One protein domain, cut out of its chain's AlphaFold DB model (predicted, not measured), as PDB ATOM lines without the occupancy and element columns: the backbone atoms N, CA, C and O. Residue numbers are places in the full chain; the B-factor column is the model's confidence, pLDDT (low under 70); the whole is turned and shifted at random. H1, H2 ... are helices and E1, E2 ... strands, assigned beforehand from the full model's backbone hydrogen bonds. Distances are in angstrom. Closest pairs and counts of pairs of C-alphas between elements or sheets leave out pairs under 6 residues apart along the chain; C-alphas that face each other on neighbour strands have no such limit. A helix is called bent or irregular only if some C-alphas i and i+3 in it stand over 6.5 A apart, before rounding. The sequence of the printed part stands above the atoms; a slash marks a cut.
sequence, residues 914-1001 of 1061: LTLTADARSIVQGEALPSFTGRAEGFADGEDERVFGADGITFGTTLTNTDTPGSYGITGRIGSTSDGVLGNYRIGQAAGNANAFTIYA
ATOM      1  N   LEU A 914      16.742  14.938 -30.101       87.50
ATOM      2  CA  LEU A 914      18.104  14.628 -29.658       87.50
ATOM      3  C   LEU A 914      18.765  13.624 -30.620       87.50
ATOM      4  O   LEU A 914      18.219  12.553 -30.882       87.50
ATOM      5  N   THR A 915      19.959  13.934 -31.118       86.25
ATOM      6  CA  THR A 915      20.625  13.179 -32.190       86.25
ATOM      7  C   THR A 915      21.915  12.515 -31.704       86.25
ATOM      8  O   THR A 915      22.788  13.183 -31.150       86.25
ATOM      9  N   LEU A 916      22.062  11.212 -31.956       87.06
ATOM     10  CA  LEU A 916      23.252  10.410 -31.651       87.06
ATOM     11  C   LEU A 916      24.186  10.332 -32.869       87.06
ATOM     12  O   LEU A 916      23.795   9.829 -33.925       87.06
ATOM     13  N   THR A 917      25.432  10.784 -32.722       85.38
ATOM     14  CA  THR A 917      26.455  10.798 -33.787       85.38
ATOM     15  C   THR A 917      27.636   9.910 -33.415       85.38
ATOM     16  O   THR A 917      28.241  10.130 -32.370       85.38
ATOM     17  N   ALA A 918      27.977   8.942 -34.265       84.75
ATOM     18  CA  ALA A 918      29.109   8.036 -34.071       84.75
ATOM     19  C   ALA A 918      30.444   8.645 -34.539       84.75
ATOM     20  O   ALA A 918      30.482   9.415 -35.503       84.75
ATOM     21  N   ASP A 919      31.542   8.245 -33.899       83.38
ATOM     22  CA  ASP A 919      32.906   8.584 -34.314       83.38
ATOM     23  C   ASP A 919      33.427   7.587 -35.358       83.38
ATOM     24  O   ASP A 919      33.287   6.371 -35.204       83.38
ATOM     25  N   ALA A 920      34.070   8.092 -36.413       80.50
ATOM     26  CA  ALA A 920      34.544   7.256 -37.512       80.50
ATOM     27  C   ALA A 920      35.793   6.422 -37.152       80.50
ATOM     28  O   ALA A 920      36.707   6.886 -36.463       80.50
ATOM     29  N   ARG A 921      35.864   5.188 -37.666       81.88
ATOM     30  CA  ARG A 921      36.951   4.219 -37.442       81.88
ATOM     31  C   ARG A 921      37.381   3.528 -38.739       81.88
ATOM     32  O   ARG A 921      36.572   3.322 -39.640       81.88
ATOM     33  N   SER A 922      38.634   3.077 -38.803       79.00
ATOM     34  CA  SER A 922      39.100   2.198 -39.882       79.00
ATOM     35  C   SER A 922      40.207   1.242 -39.445       79.00
ATOM     36  O   SER A 922      40.930   1.556 -38.499       79.00
ATOM     37  N   ILE A 923      40.347   0.105 -40.135       77.50
ATOM     38  CA  ILE A 923      41.304  -0.967 -39.806       77.50
ATOM     39  C   ILE A 923      41.758  -1.744 -41.064       77.50
ATOM     40  O   ILE A 923      41.196  -1.542 -42.144       77.50
ATOM     41  N   VAL A 924      42.761  -2.624 -40.953       74.44
ATOM     42  CA  VAL A 924      43.203  -3.520 -42.041       74.44
ATOM     43  C   VAL A 924      42.596  -4.925 -41.878       74.44
ATOM     44  O   VAL A 924      42.305  -5.382 -40.773       74.44
ATOM     45  N   GLN A 925      42.360  -5.602 -43.002       75.88
ATOM     46  CA  GLN A 925      41.771  -6.937 -43.110       75.88
ATOM     47  C   GLN A 925      42.544  -7.967 -42.273       75.88
ATOM     48  O   GLN A 925      43.739  -8.174 -42.479       75.88
ATOM     49  N   GLY A 926      41.845  -8.636 -41.352       71.00
ATOM     50  CA  GLY A 926      42.405  -9.651 -40.453       71.00
ATOM     51  C   GLY A 926      42.833  -9.142 -39.067       71.00
ATOM     52  O   GLY A 926      43.188  -9.955 -38.214       71.00
ATOM     53  N   GLU A 927      42.778  -7.834 -38.794       77.25
ATOM     54  CA  GLU A 927      42.974  -7.292 -37.438       77.25
ATOM     55  C   GLU A 927      41.680  -7.345 -36.596       77.25
ATOM     56  O   GLU A 927      40.572  -7.424 -37.122       77.25
ATOM     57  N   ALA A 928      41.785  -7.296 -35.264       72.50
ATOM     58  CA  ALA A 928      40.624  -7.410 -34.373       72.50
ATOM     59  C   ALA A 928      39.726  -6.152 -34.370       72.50
ATOM     60  O   ALA A 928      40.220  -5.027 -34.377       72.50
ATOM     61  N   LEU A 929      38.401  -6.342 -34.292       77.75
ATOM     62  CA  LEU A 929      37.409  -5.254 -34.270       77.75
ATOM     63  C   LEU A 929      37.700  -4.203 -33.169       77.75
ATOM     64  O   LEU A 929      37.853  -4.577 -32.002       77.75
ATOM     65  N   PRO A 930      37.735  -2.896 -33.500       78.06
ATOM     66  CA  PRO A 930      38.003  -1.832 -32.536       78.06
ATOM     67  C   PRO A 930      36.763  -1.472 -31.704       78.06
ATOM     68  O   PRO A 930      35.633  -1.813 -32.049       78.06
ATOM     69  N   SER A 931      36.965  -0.704 -30.630       76.06
ATOM     70  CA  SER A 931      35.872  -0.067 -29.892       76.06
ATOM     71  C   SER A 931      35.371   1.212 -30.579       76.06
ATOM     72  O   SER A 931      36.138   1.985 -31.174       76.06
ATOM     73  N   PHE A 932      34.062   1.438 -30.459       84.12
ATOM     74  CA  PHE A 932      33.335   2.545 -31.077       84.12
ATOM     75  C   PHE A 932      32.846   3.543 -30.024       84.12
ATOM     76  O   PHE A 932      32.499   3.167 -28.904       84.12
ATOM     77  N   THR A 933      32.826   4.819 -30.398       80.44
ATOM     78  CA  THR A 933      32.441   5.956 -29.552       80.44
ATOM     79  C   THR A 933      31.560   6.921 -30.350       80.44
ATOM     80  O   THR A 933      31.267   6.679 -31.524       80.44
ATOM     81  N   GLY A 934      31.087   7.981 -29.702       85.38
ATOM     82  CA  GLY A 934      30.264   9.018 -30.310       85.38
ATOM     83  C   GLY A 934      29.686   9.956 -29.252       85.38
ATOM     84  O   GLY A 934      30.081   9.908 -28.087       85.38
ATOM     85  N   ARG A 935      28.731  10.802 -29.647       83.25
ATOM     86  CA  ARG A 935      28.149  11.871 -28.814       83.25
ATOM     87  C   ARG A 935      26.654  12.086 -29.069       83.25
ATOM     88  O   ARG A 935      26.136  11.668 -30.105       83.25
ATOM     89  N   ALA A 936      25.987  12.791 -28.156       84.44
ATOM     90  CA  ALA A 936      24.593  13.221 -28.284       84.44
ATOM     91  C   ALA A 936      24.469  14.755 -28.332       84.44
ATOM     92  O   ALA A 936      25.125  15.454 -27.563       84.44
ATOM     93  N   GLU A 937      23.598  15.277 -29.198       81.44
ATOM     94  CA  GLU A 937      23.327  16.716 -29.357       81.44
ATOM     95  C   GLU A 937      21.812  16.992 -29.342       81.44
ATOM     96  O   GLU A 937      21.045  16.208 -29.895       81.44
ATOM     97  N   GLY A 938      21.366  18.107 -28.742       82.38
ATOM     98  CA  GLY A 938      19.950  18.538 -28.741       82.38
ATOM     99  C   GLY A 938      19.321  18.825 -27.366       82.38
ATOM    100  O   GLY A 938      18.182  19.294 -27.301       82.38
ATOM    101  N   PHE A 939      20.051  18.582 -26.271       83.62
ATOM    102  CA  PHE A 939      19.571  18.757 -24.894       83.62
ATOM    103  C   PHE A 939      18.917  20.123 -24.627       83.62
ATOM    104  O   PHE A 939      19.252  21.130 -25.255       83.62
ATOM    105  N   ALA A 940      17.975  20.145 -23.682       82.38
ATOM    106  CA  ALA A 940      17.414  21.359 -23.107       82.38
ATOM    107  C   ALA A 940      18.475  22.150 -22.337       82.38
ATOM    108  O   ALA A 940      19.486  21.618 -21.887       82.38
ATOM    109  N   ASP A 941      18.237  23.446 -22.210       78.19
ATOM    110  CA  ASP A 941      19.206  24.409 -21.718       78.19
ATOM    111  C   ASP A 941      19.554  24.113 -20.240       78.19
ATOM    112  O   ASP A 941      18.738  24.303 -19.339       78.19
ATOM    113  N   GLY A 942      20.770  23.606 -19.999       78.88
ATOM    114  CA  GLY A 942      21.238  23.144 -18.683       78.88
ATOM    115  C   GLY A 942      21.120  21.632 -18.422       78.88
ATOM    116  O   GLY A 942      21.443  21.191 -17.320       78.88
ATOM    117  N   GLU A 943      20.688  20.839 -19.405       85.75
ATOM    118  CA  GLU A 943      20.657  19.370 -19.366       85.75
ATOM    119  C   GLU A 943      21.755  18.754 -20.263       85.75
ATOM    120  O   GLU A 943      22.232  19.382 -21.208       85.75
ATOM    121  N   ASP A 944      22.169  17.522 -19.955       82.38
ATOM    122  CA  ASP A 944      23.145  16.723 -20.716       82.38
ATOM    123  C   ASP A 944      22.843  15.216 -20.574       82.38
ATOM    124  O   ASP A 944      21.791  14.843 -20.050       82.38
ATOM    125  N   GLU A 945      23.748  14.337 -21.020       78.75
ATOM    126  CA  GLU A 945      23.577  12.872 -21.023       78.75
ATOM    127  C   GLU A 945      23.123  12.262 -19.684       78.75
ATOM    128  O   GLU A 945      22.454  11.224 -19.676       78.75
ATOM    129  N   ARG A 946      23.384  12.934 -18.553       82.19
ATOM    130  CA  ARG A 946      22.955  12.497 -17.215       82.19
ATOM    131  C   ARG A 946      21.433  12.400 -17.067       82.19
ATOM    132  O   ARG A 946      20.973  11.687 -16.175       82.19
ATOM    133  N   VAL A 947      20.637  13.041 -17.933       79.50
ATOM    134  CA  VAL A 947      19.163  12.900 -17.933       79.50
ATOM    135  C   VAL A 947      18.674  11.495 -18.300       79.50
ATOM    136  O   VAL A 947      17.524  11.173 -18.012       79.50
ATOM    137  N   PHE A 948      19.528  10.655 -18.890       81.12
ATOM    138  CA  PHE A 948      19.224   9.252 -19.202       81.12
ATOM    139  C   PHE A 948      19.735   8.263 -18.137       81.12
ATOM    140  O   PHE A 948      19.518   7.058 -18.250       81.12
ATOM    141  N   GLY A 949      20.372   8.753 -17.068       76.88
ATOM    142  CA  GLY A 949      20.747   7.942 -15.911       76.88
ATOM    143  C   GLY A 949      21.653   6.753 -16.253       76.88
ATOM    144  O   GLY A 949      22.713   6.918 -16.850       76.88
ATOM    145  N   ALA A 950      21.253   5.556 -15.818       70.06
ATOM    146  CA  ALA A 950      22.060   4.340 -15.926       70.06
ATOM    147  C   ALA A 950      22.022   3.662 -17.311       70.06
ATOM    148  O   ALA A 950      22.837   2.776 -17.554       70.06
ATOM    149  N   ASP A 951      21.110   4.061 -18.205       76.88
ATOM    150  CA  ASP A 951      20.986   3.460 -19.541       76.88
ATOM    151  C   ASP A 951      22.190   3.788 -20.445       76.88
ATOM    152  O   ASP A 951      22.557   2.979 -21.300       76.88
ATOM    153  N   GLY A 952      22.832   4.943 -20.217       78.19
ATOM    154  CA  GLY A 952      24.068   5.379 -20.876       78.19
ATOM    155  C   GLY A 952      23.944   5.617 -22.386       78.19
ATOM    156  O   GLY A 952      22.962   5.233 -23.012       78.19
ATOM    157  N   ILE A 953      24.957   6.243 -22.992       83.31
ATOM    158  CA  ILE A 953      25.100   6.302 -24.455       83.31
ATOM    159  C   ILE A 953      26.144   5.261 -24.873       83.31
ATOM    160  O   ILE A 953      27.258   5.242 -24.350       83.31
ATOM    161  N   THR A 954      25.800   4.401 -25.828       81.25
ATOM    162  CA  THR A 954      26.697   3.376 -26.386       81.25
ATOM    163  C   THR A 954      26.685   3.410 -27.911       81.25
ATOM    164  O   THR A 954      25.700   3.819 -28.524       81.25
ATOM    165  N   PHE A 955      27.781   2.981 -28.538       85.19
ATOM    166  CA  PHE A 955      27.932   2.922 -29.993       85.19
ATOM    167  C   PHE A 955      28.515   1.566 -30.403       85.19
ATOM    168  O   PHE A 955      29.394   1.037 -29.723       85.19
ATOM    169  N   GLY A 956      28.042   0.993 -31.513       80.62
ATOM    170  CA  GLY A 956      28.547  -0.293 -32.001       80.62
ATOM    171  C   GLY A 956      28.126  -0.633 -33.430       80.62
ATOM    172  O   GLY A 956      27.119  -0.137 -33.934       80.62
ATOM    173  N   THR A 957      28.911  -1.491 -34.081       83.00
ATOM    174  CA  THR A 957      28.617  -2.045 -35.413       83.00
ATOM    175  C   THR A 957      27.966  -3.433 -35.322       83.00
ATOM    176  O   THR A 957      27.913  -4.038 -34.254       83.00
ATOM    177  N   THR A 958      27.468  -3.949 -36.448       79.62
ATOM    178  CA  THR A 958      26.866  -5.291 -36.575       79.62
ATOM    179  C   THR A 958      27.839  -6.359 -37.091       79.62
ATOM    180  O   THR A 958      27.444  -7.514 -37.237       79.62
ATOM    181  N   LEU A 959      29.087  -5.994 -37.407       77.31
ATOM    182  CA  LEU A 959      30.139  -6.932 -37.814       77.31
ATOM    183  C   LEU A 959      30.673  -7.784 -36.656       77.31
ATOM    184  O   LEU A 959      30.681  -7.362 -35.502       77.31
ATOM    185  N   THR A 960      31.186  -8.966 -37.004       78.00
ATOM    186  CA  THR A 960      31.785  -9.944 -36.078       78.00
ATOM    187  C   THR A 960      33.252 -10.278 -36.382       78.00
ATOM    188  O   THR A 960      33.941 -10.805 -35.512       78.00
ATOM    189  N   ASN A 961      33.747  -9.953 -37.579       68.44
ATOM    190  CA  ASN A 961      35.137 -10.100 -38.021       68.44
ATOM    191  C   ASN A 961      35.533  -8.942 -38.963       68.44
ATOM    192  O   ASN A 961      34.734  -8.039 -39.220       68.44
ATOM    193  N   THR A 962      36.770  -8.963 -39.468       75.69
ATOM    194  CA  THR A 962      37.324  -7.963 -40.405       75.69
ATOM    195  C   THR A 962      37.810  -8.578 -41.721       75.69
ATOM    196  O   THR A 962      38.501  -7.931 -42.503       75.69
ATOM    197  N   ASP A 963      37.433  -9.827 -42.001       68.69
ATOM    198  CA  ASP A 963      37.958 -10.606 -43.133       68.69
ATOM    199  C   ASP A 963      37.491 -10.089 -44.509       68.69
ATOM    200  O   ASP A 963      37.979 -10.545 -45.541       68.69
ATOM    201  N   THR A 964      36.547  -9.139 -44.540       76.00
ATOM    202  CA  THR A 964      35.996  -8.519 -45.757       76.00
ATOM    203  C   THR A 964      36.260  -7.006 -45.758       76.00
ATOM    204  O   THR A 964      35.691  -6.297 -44.928       76.00
ATOM    205  N   PRO A 965      37.086  -6.485 -46.686       72.62
ATOM    206  CA  PRO A 965      37.227  -5.048 -46.923       72.62
ATOM    207  C   PRO A 965      35.896  -4.410 -47.351       72.62
ATOM    208  O   PRO A 965      35.174  -4.966 -48.180       72.62
ATOM    209  N   GLY A 966      35.567  -3.237 -46.807       78.06
ATOM    210  CA  GLY A 966      34.261  -2.597 -47.010       78.06
ATOM    211  C   GLY A 966      34.002  -1.425 -46.062       78.06
ATOM    212  O   GLY A 966      34.867  -1.068 -45.265       78.06
ATOM    213  N   SER A 967      32.809  -0.828 -46.144       79.50
ATOM    214  CA  SER A 967      32.344   0.242 -45.248       79.50
ATOM    215  C   SER A 967      31.002  -0.133 -44.611       79.50
ATOM    216  O   SER A 967      30.169  -0.781 -45.246       79.50
ATOM    217  N   TYR A 968      30.830   0.223 -43.338       79.94
ATOM    218  CA  TYR A 968      29.841  -0.343 -42.422       79.94
ATOM    219  C   TYR A 968      29.356   0.696 -41.402       79.94
ATOM    220  O   TYR A 968      30.061   1.652 -41.072       79.94
ATOM    221  N   GLY A 969      28.154   0.487 -40.860       83.31
ATOM    222  CA  GLY A 969      27.537   1.410 -39.909       83.31
ATOM    223  C   GLY A 969      27.964   1.212 -38.454       83.31
ATOM    224  O   GLY A 969      28.264   0.096 -38.025       83.31
ATOM    225  N   ILE A 970      27.918   2.299 -37.682       88.44
ATOM    226  CA  ILE A 970      27.999   2.318 -36.218       88.44
ATOM    227  C   ILE A 970      26.703   2.945 -35.692       88.44
ATOM    228  O   ILE A 970      26.481   4.141 -35.851       88.44
ATOM    229  N   THR A 971      25.850   2.158 -35.045       83.06
ATOM    230  CA  THR A 971      24.585   2.642 -34.474       83.06
ATOM    231  C   THR A 971      24.805   3.130 -33.047       83.06
ATOM    232  O   THR A 971      25.350   2.394 -32.222       83.06
ATOM    233  N   GLY A 972      24.348   4.345 -32.742       86.38
ATOM    234  CA  GLY A 972      24.261   4.854 -31.374       86.38
ATOM    235  C   GLY A 972      22.988   4.383 -30.674       86.38
ATOM    236  O   GLY A 972      21.935   4.274 -31.305       86.38
ATOM    237  N   ARG A 973      23.052   4.131 -29.370       82.88
ATOM    238  CA  ARG A 973      21.894   3.817 -28.523       82.88
ATOM    239  C   ARG A 973      21.974   4.534 -27.188       82.88
ATOM    240  O   ARG A 973      23.056   4.643 -26.620       82.88
ATOM    241  N   ILE A 974      20.814   4.940 -26.678       82.06
ATOM    242  CA  ILE A 974      20.624   5.208 -25.253       82.06
ATOM    243  C   ILE A 974      19.912   3.995 -24.655       82.06
ATOM    244  O   ILE A 974      18.778   3.698 -25.042       82.06
ATOM    245  N   GLY A 975      20.596   3.245 -23.789       79.25
ATOM    246  CA  GLY A 975      20.146   1.918 -23.361       79.25
ATOM    247  C   GLY A 975      19.894   0.996 -24.562       79.25
ATOM    248  O   GLY A 975      20.805   0.671 -25.324       79.25
ATOM    249  N   SER A 976      18.640   0.590 -24.766       78.25
ATOM    250  CA  SER A 976      18.206  -0.194 -25.934       78.25
ATOM    251  C   SER A 976      17.703   0.650 -27.122       78.25
ATOM    252  O   SER A 976      17.567   0.122 -28.230       78.25
ATOM    253  N   THR A 977      17.462   1.950 -26.934       80.00
ATOM    254  CA  THR A 977      16.792   2.833 -27.903       80.00
ATOM    255  C   THR A 977      17.784   3.470 -28.877       80.00
ATOM    256  O   THR A 977      18.615   4.284 -28.483       80.00
ATOM    257  N   SER A 978      17.675   3.138 -30.167       74.62
ATOM    258  CA  SER A 978      18.399   3.812 -31.268       74.62
ATOM    259  C   SER A 978      17.560   4.858 -32.020       74.62
ATOM    260  O   SER A 978      18.125   5.688 -32.726       74.62
ATOM    261  N   ASP A 979      16.235   4.809 -31.889       80.38
ATOM    262  CA  ASP A 979      15.266   5.712 -32.524       80.38
ATOM    263  C   ASP A 979      13.964   5.680 -31.698       80.38
ATOM    264  O   ASP A 979      13.591   4.611 -31.202       80.38
ATOM    265  N   GLY A 980      13.295   6.820 -31.508       81.94
ATOM    266  CA  GLY A 980      12.033   6.934 -30.758       81.94
ATOM    267  C   GLY A 980      12.072   7.874 -29.544       81.94
ATOM    268  O   GLY A 980      13.048   8.567 -29.289       81.94
ATOM    269  N   VAL A 981      10.974   7.949 -28.785       82.75
ATOM    270  CA  VAL A 981      10.836   8.878 -27.641       82.75
ATOM    271  C   VAL A 981      11.353   8.250 -26.344       82.75
ATOM    272  O   VAL A 981      10.945   7.146 -25.989       82.75
ATOM    273  N   LEU A 982      12.194   8.984 -25.609       82.50
ATOM    274  CA  LEU A 982      12.726   8.601 -24.301       82.50
ATOM    275  C   LEU A 982      12.689   9.802 -23.340       82.50
ATOM    276  O   LEU A 982      13.406  10.791 -23.506       82.50
ATOM    277  N   GLY A 983      11.826   9.723 -22.325       83.31
ATOM    278  CA  GLY A 983      11.591  10.826 -21.389       83.31
ATOM    279  C   GLY A 983      11.087  12.091 -22.099       83.31
ATOM    280  O   GLY A 983      10.172  12.039 -22.921       83.31
ATOM    281  N   ASN A 984      11.701  13.238 -21.803       87.06
ATOM    282  CA  ASN A 984      11.368  14.519 -22.439       87.06
ATOM    283  C   ASN A 984      11.935  14.675 -23.866       87.06
ATOM    284  O   ASN A 984      11.638  15.672 -24.530       87.06
ATOM    285  N   TYR A 985      12.704  13.693 -24.355       86.62
ATOM    286  CA  TYR A 985      13.432  13.764 -25.621       86.62
ATOM    287  C   TYR A 985      12.920  12.780 -26.678       86.62
ATOM    288  O   TYR A 985      12.343  11.740 -26.355       86.62
ATOM    289  N   ARG A 986      13.164  13.088 -27.955       88.75
ATOM    290  CA  ARG A 986      13.044  12.142 -29.074       88.75
ATOM    291  C   ARG A 986      14.433  11.848 -29.635       88.75
ATOM    292  O   ARG A 986      15.079  12.744 -30.154       88.75
ATOM    293  N   ILE A 987      14.865  10.602 -29.520       87.62
ATOM    294  CA  ILE A 987      16.175  10.104 -29.933       87.62
ATOM    295  C   ILE A 987      16.159   9.771 -31.429       87.62
ATOM    296  O   ILE A 987      15.227   9.120 -31.896       87.62
ATOM    297  N   GLY A 988      17.206  10.157 -32.158       85.56
ATOM    298  CA  GLY A 988      17.451   9.761 -33.550       85.56
ATOM    299  C   GLY A 988      18.943   9.584 -33.864       85.56
ATOM    300  O   GLY A 988      19.804   9.898 -33.042       85.56
ATOM    301  N   GLN A 989      19.266   9.084 -35.060       85.50
ATOM    302  CA  GLN A 989      20.648   8.891 -35.533       85.50
ATOM    303  C   GLN A 989      21.106  10.033 -36.450       85.50
ATOM    304  O   GLN A 989      20.344  10.496 -37.297       85.50
ATOM    305  N   ALA A 990      22.379  10.422 -36.366       84.44
ATOM    306  CA  ALA A 990      23.006  11.260 -37.386       84.44
ATOM    307  C   ALA A 990      23.277  10.457 -38.672       84.44
ATOM    308  O   ALA A 990      23.724   9.312 -38.626       84.44
ATOM    309  N   ALA A 991      23.070  11.073 -39.839       81.06
ATOM    310  CA  ALA A 991      23.143  10.377 -41.131       81.06
ATOM    311  C   ALA A 991      24.525   9.758 -41.450       81.06
ATOM    312  O   ALA A 991      24.599   8.747 -42.144       81.06
ATOM    313  N   GLY A 992      25.615  10.330 -40.922       77.44
ATOM    314  CA  GLY A 992      26.977   9.812 -41.116       77.44
ATOM    315  C   GLY A 992      27.237   8.447 -40.463       77.44
ATOM    316  O   GLY A 992      28.123   7.720 -40.909       77.44
ATOM    317  N   ASN A 993      26.432   8.066 -39.464       85.25
ATOM    318  CA  ASN A 993      26.575   6.824 -38.698       85.25
ATOM    319  C   ASN A 993      26.588   5.568 -39.591       85.25
ATOM    320  O   ASN A 993      27.249   4.586 -39.259       85.25
ATOM    321  N   ALA A 994      25.893   5.596 -40.734       80.81
ATOM    322  CA  ALA A 994      25.707   4.443 -41.618       80.81
ATOM    323  C   ALA A 994      26.984   3.938 -42.324       80.81
ATOM    324  O   ALA A 994      27.011   2.779 -42.724       80.81
ATOM    325  N   ASN A 995      28.032   4.766 -42.442       78.88
ATOM    326  CA  ASN A 995      29.305   4.421 -43.106       78.88
ATOM    327  C   ASN A 995      30.528   4.643 -42.188       78.88
ATOM    328  O   ASN A 995      31.651   4.833 -42.655       78.88
ATOM    329  N   ALA A 996      30.312   4.711 -40.872       82.75
ATOM    330  CA  ALA A 996      31.308   5.198 -39.922       82.75
ATOM    331  C   ALA A 996      32.440   4.194 -39.581       82.75
ATOM    332  O   ALA A 996      33.361   4.557 -38.854       82.75
ATOM    333  N   PHE A 997      32.436   2.964 -40.107       86.75
ATOM    334  CA  PHE A 997      33.525   1.993 -39.935       86.75
ATOM    335  C   PHE A 997      34.001   1.417 -41.281       86.75
ATOM    336  O   PHE A 997      33.176   1.004 -42.086       86.75
ATOM    337  N   THR A 998      35.314   1.387 -41.550       81.56
ATOM    338  CA  THR A 998      35.883   0.966 -42.856       81.56
ATOM    339  C   THR A 998      37.063  -0.011 -42.724       81.56
ATOM    340  O   THR A 998      37.858   0.095 -41.793       81.56
ATOM    341  N   ILE A 999      37.203  -0.956 -43.660       79.81
ATOM    342  CA  ILE A 999      38.210  -2.032 -43.639       79.81
ATOM    343  C   ILE A 999      38.977  -2.087 -44.976       79.81
ATOM    344  O   ILE A 999      38.346  -2.083 -46.035       79.81
ATOM    345  N   TYR A1000      40.315  -2.154 -44.933       77.88
ATOM    346  CA  TYR A1000      41.231  -2.123 -46.096       77.88
ATOM    347  C   TYR A1000      41.997  -3.449 -46.321       77.88
ATOM    348  O   TYR A1000      42.135  -4.227 -45.386       77.88
ATOM    349  N   ALA A1001      42.520  -3.709 -47.531       70.44
ATOM    350  CA  ALA A1001      43.227  -4.955 -47.914       70.44
ATOM    351  C   ALA A1001      44.778  -4.878 -47.802       70.44
ATOM    352  O   ALA A1001      45.306  -3.850 -47.384       70.44
TER     353      ALA A1001
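AT A GLANCE: This is residues 914 to 1001 of the 1061 residues of the protein "Haemagg_act domain-containing protein" of Selenomonas sp. oral taxon 126 (UniProt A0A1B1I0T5). This is a long, narrow body of short strands, with a twisted sheet, E3 E1 E8 E7, at one end and a smaller sheet, E2 E9 E5, towards the other; the two-strand ribbon E4 E6 lies over part of the first sheet, only partly face to face with it. E1 runs on into E2 and E5 into E6 between the two ends, H2 stands between E8 and E9, and irregular H1 is near one end of the ribbon. The printed part has 88 residues, with two named helices and nine named strands that follow each other along the chain as E1 E2 E3 H1 E4 E5 E6 E7 E8 H2 E9; 48 residues are in named elements, and the class is mixed, helices and strands. The four-strand and three-strand sheets are mixed, and the ribbon is antiparallel. It is only just compact, close to loose, with a radius of gyration of the C-alphas of 14.4 A and spans of 46 by 23 by 20 A.

HOW THE PARTS SIT: E1, residues 914 to 918, is antiparallel to E3, residues 934 to 937, with N 915 and O 937 2.8 A apart. E1 is parallel to E8, residues 985 to 989, at 29 degrees, with N 916 and O 988 2.8 A apart. E8 forms a hairpin with E7, residues 980 to 982, where N 987 and O 980 are 2.7 A apart. The sheet is strongly twisted, only just, with C-alphas up to 4.3 A off its best plane. E2, residues 921 to 924, is parallel to E9, residues 997 to 1000, with N 923 and O 998 3.0 A apart. E9 is antiparallel to E5, residues 966 to 968, with N 968 and O 997 2.8 A apart. E4, residues 953 to 956, is antiparallel to E6, residues 971 to 974, with N 973 and O 954 2.8 A apart. The closest C-alphas of E1 and E6, Leu 916 and Gly 972, are 5.7 A apart. H1, residues 945 to 951, and H2, residues 991 to 995, only graze the four-strand sheet and are apart from each other. O i to N i+4 pairs within hydrogen-bond range number 0 of 3 in H1 and 0 of 1 in H2; O i to N i+3 pairs number 3 of 4 and 1 of 2.

IN THESE COORDINATES: E1 begins at C-alpha 914, (18.104, 14.628, -29.658), and measures 13.6 A; E8 measures 13.2 A. H1 is irregular, with C-alphas 947 and 950 9.3 A apart. E9 ends at C-alpha 1000, (41.231, -2.123, -46.096).

THE WHOLE: The two C-alphas farthest apart, Gly 942 and Ala 1001, are 46.1 A apart. The printed part has no cut and no long link. Its mean pLDDT is 80.6; residues 961 and 963 are under 70.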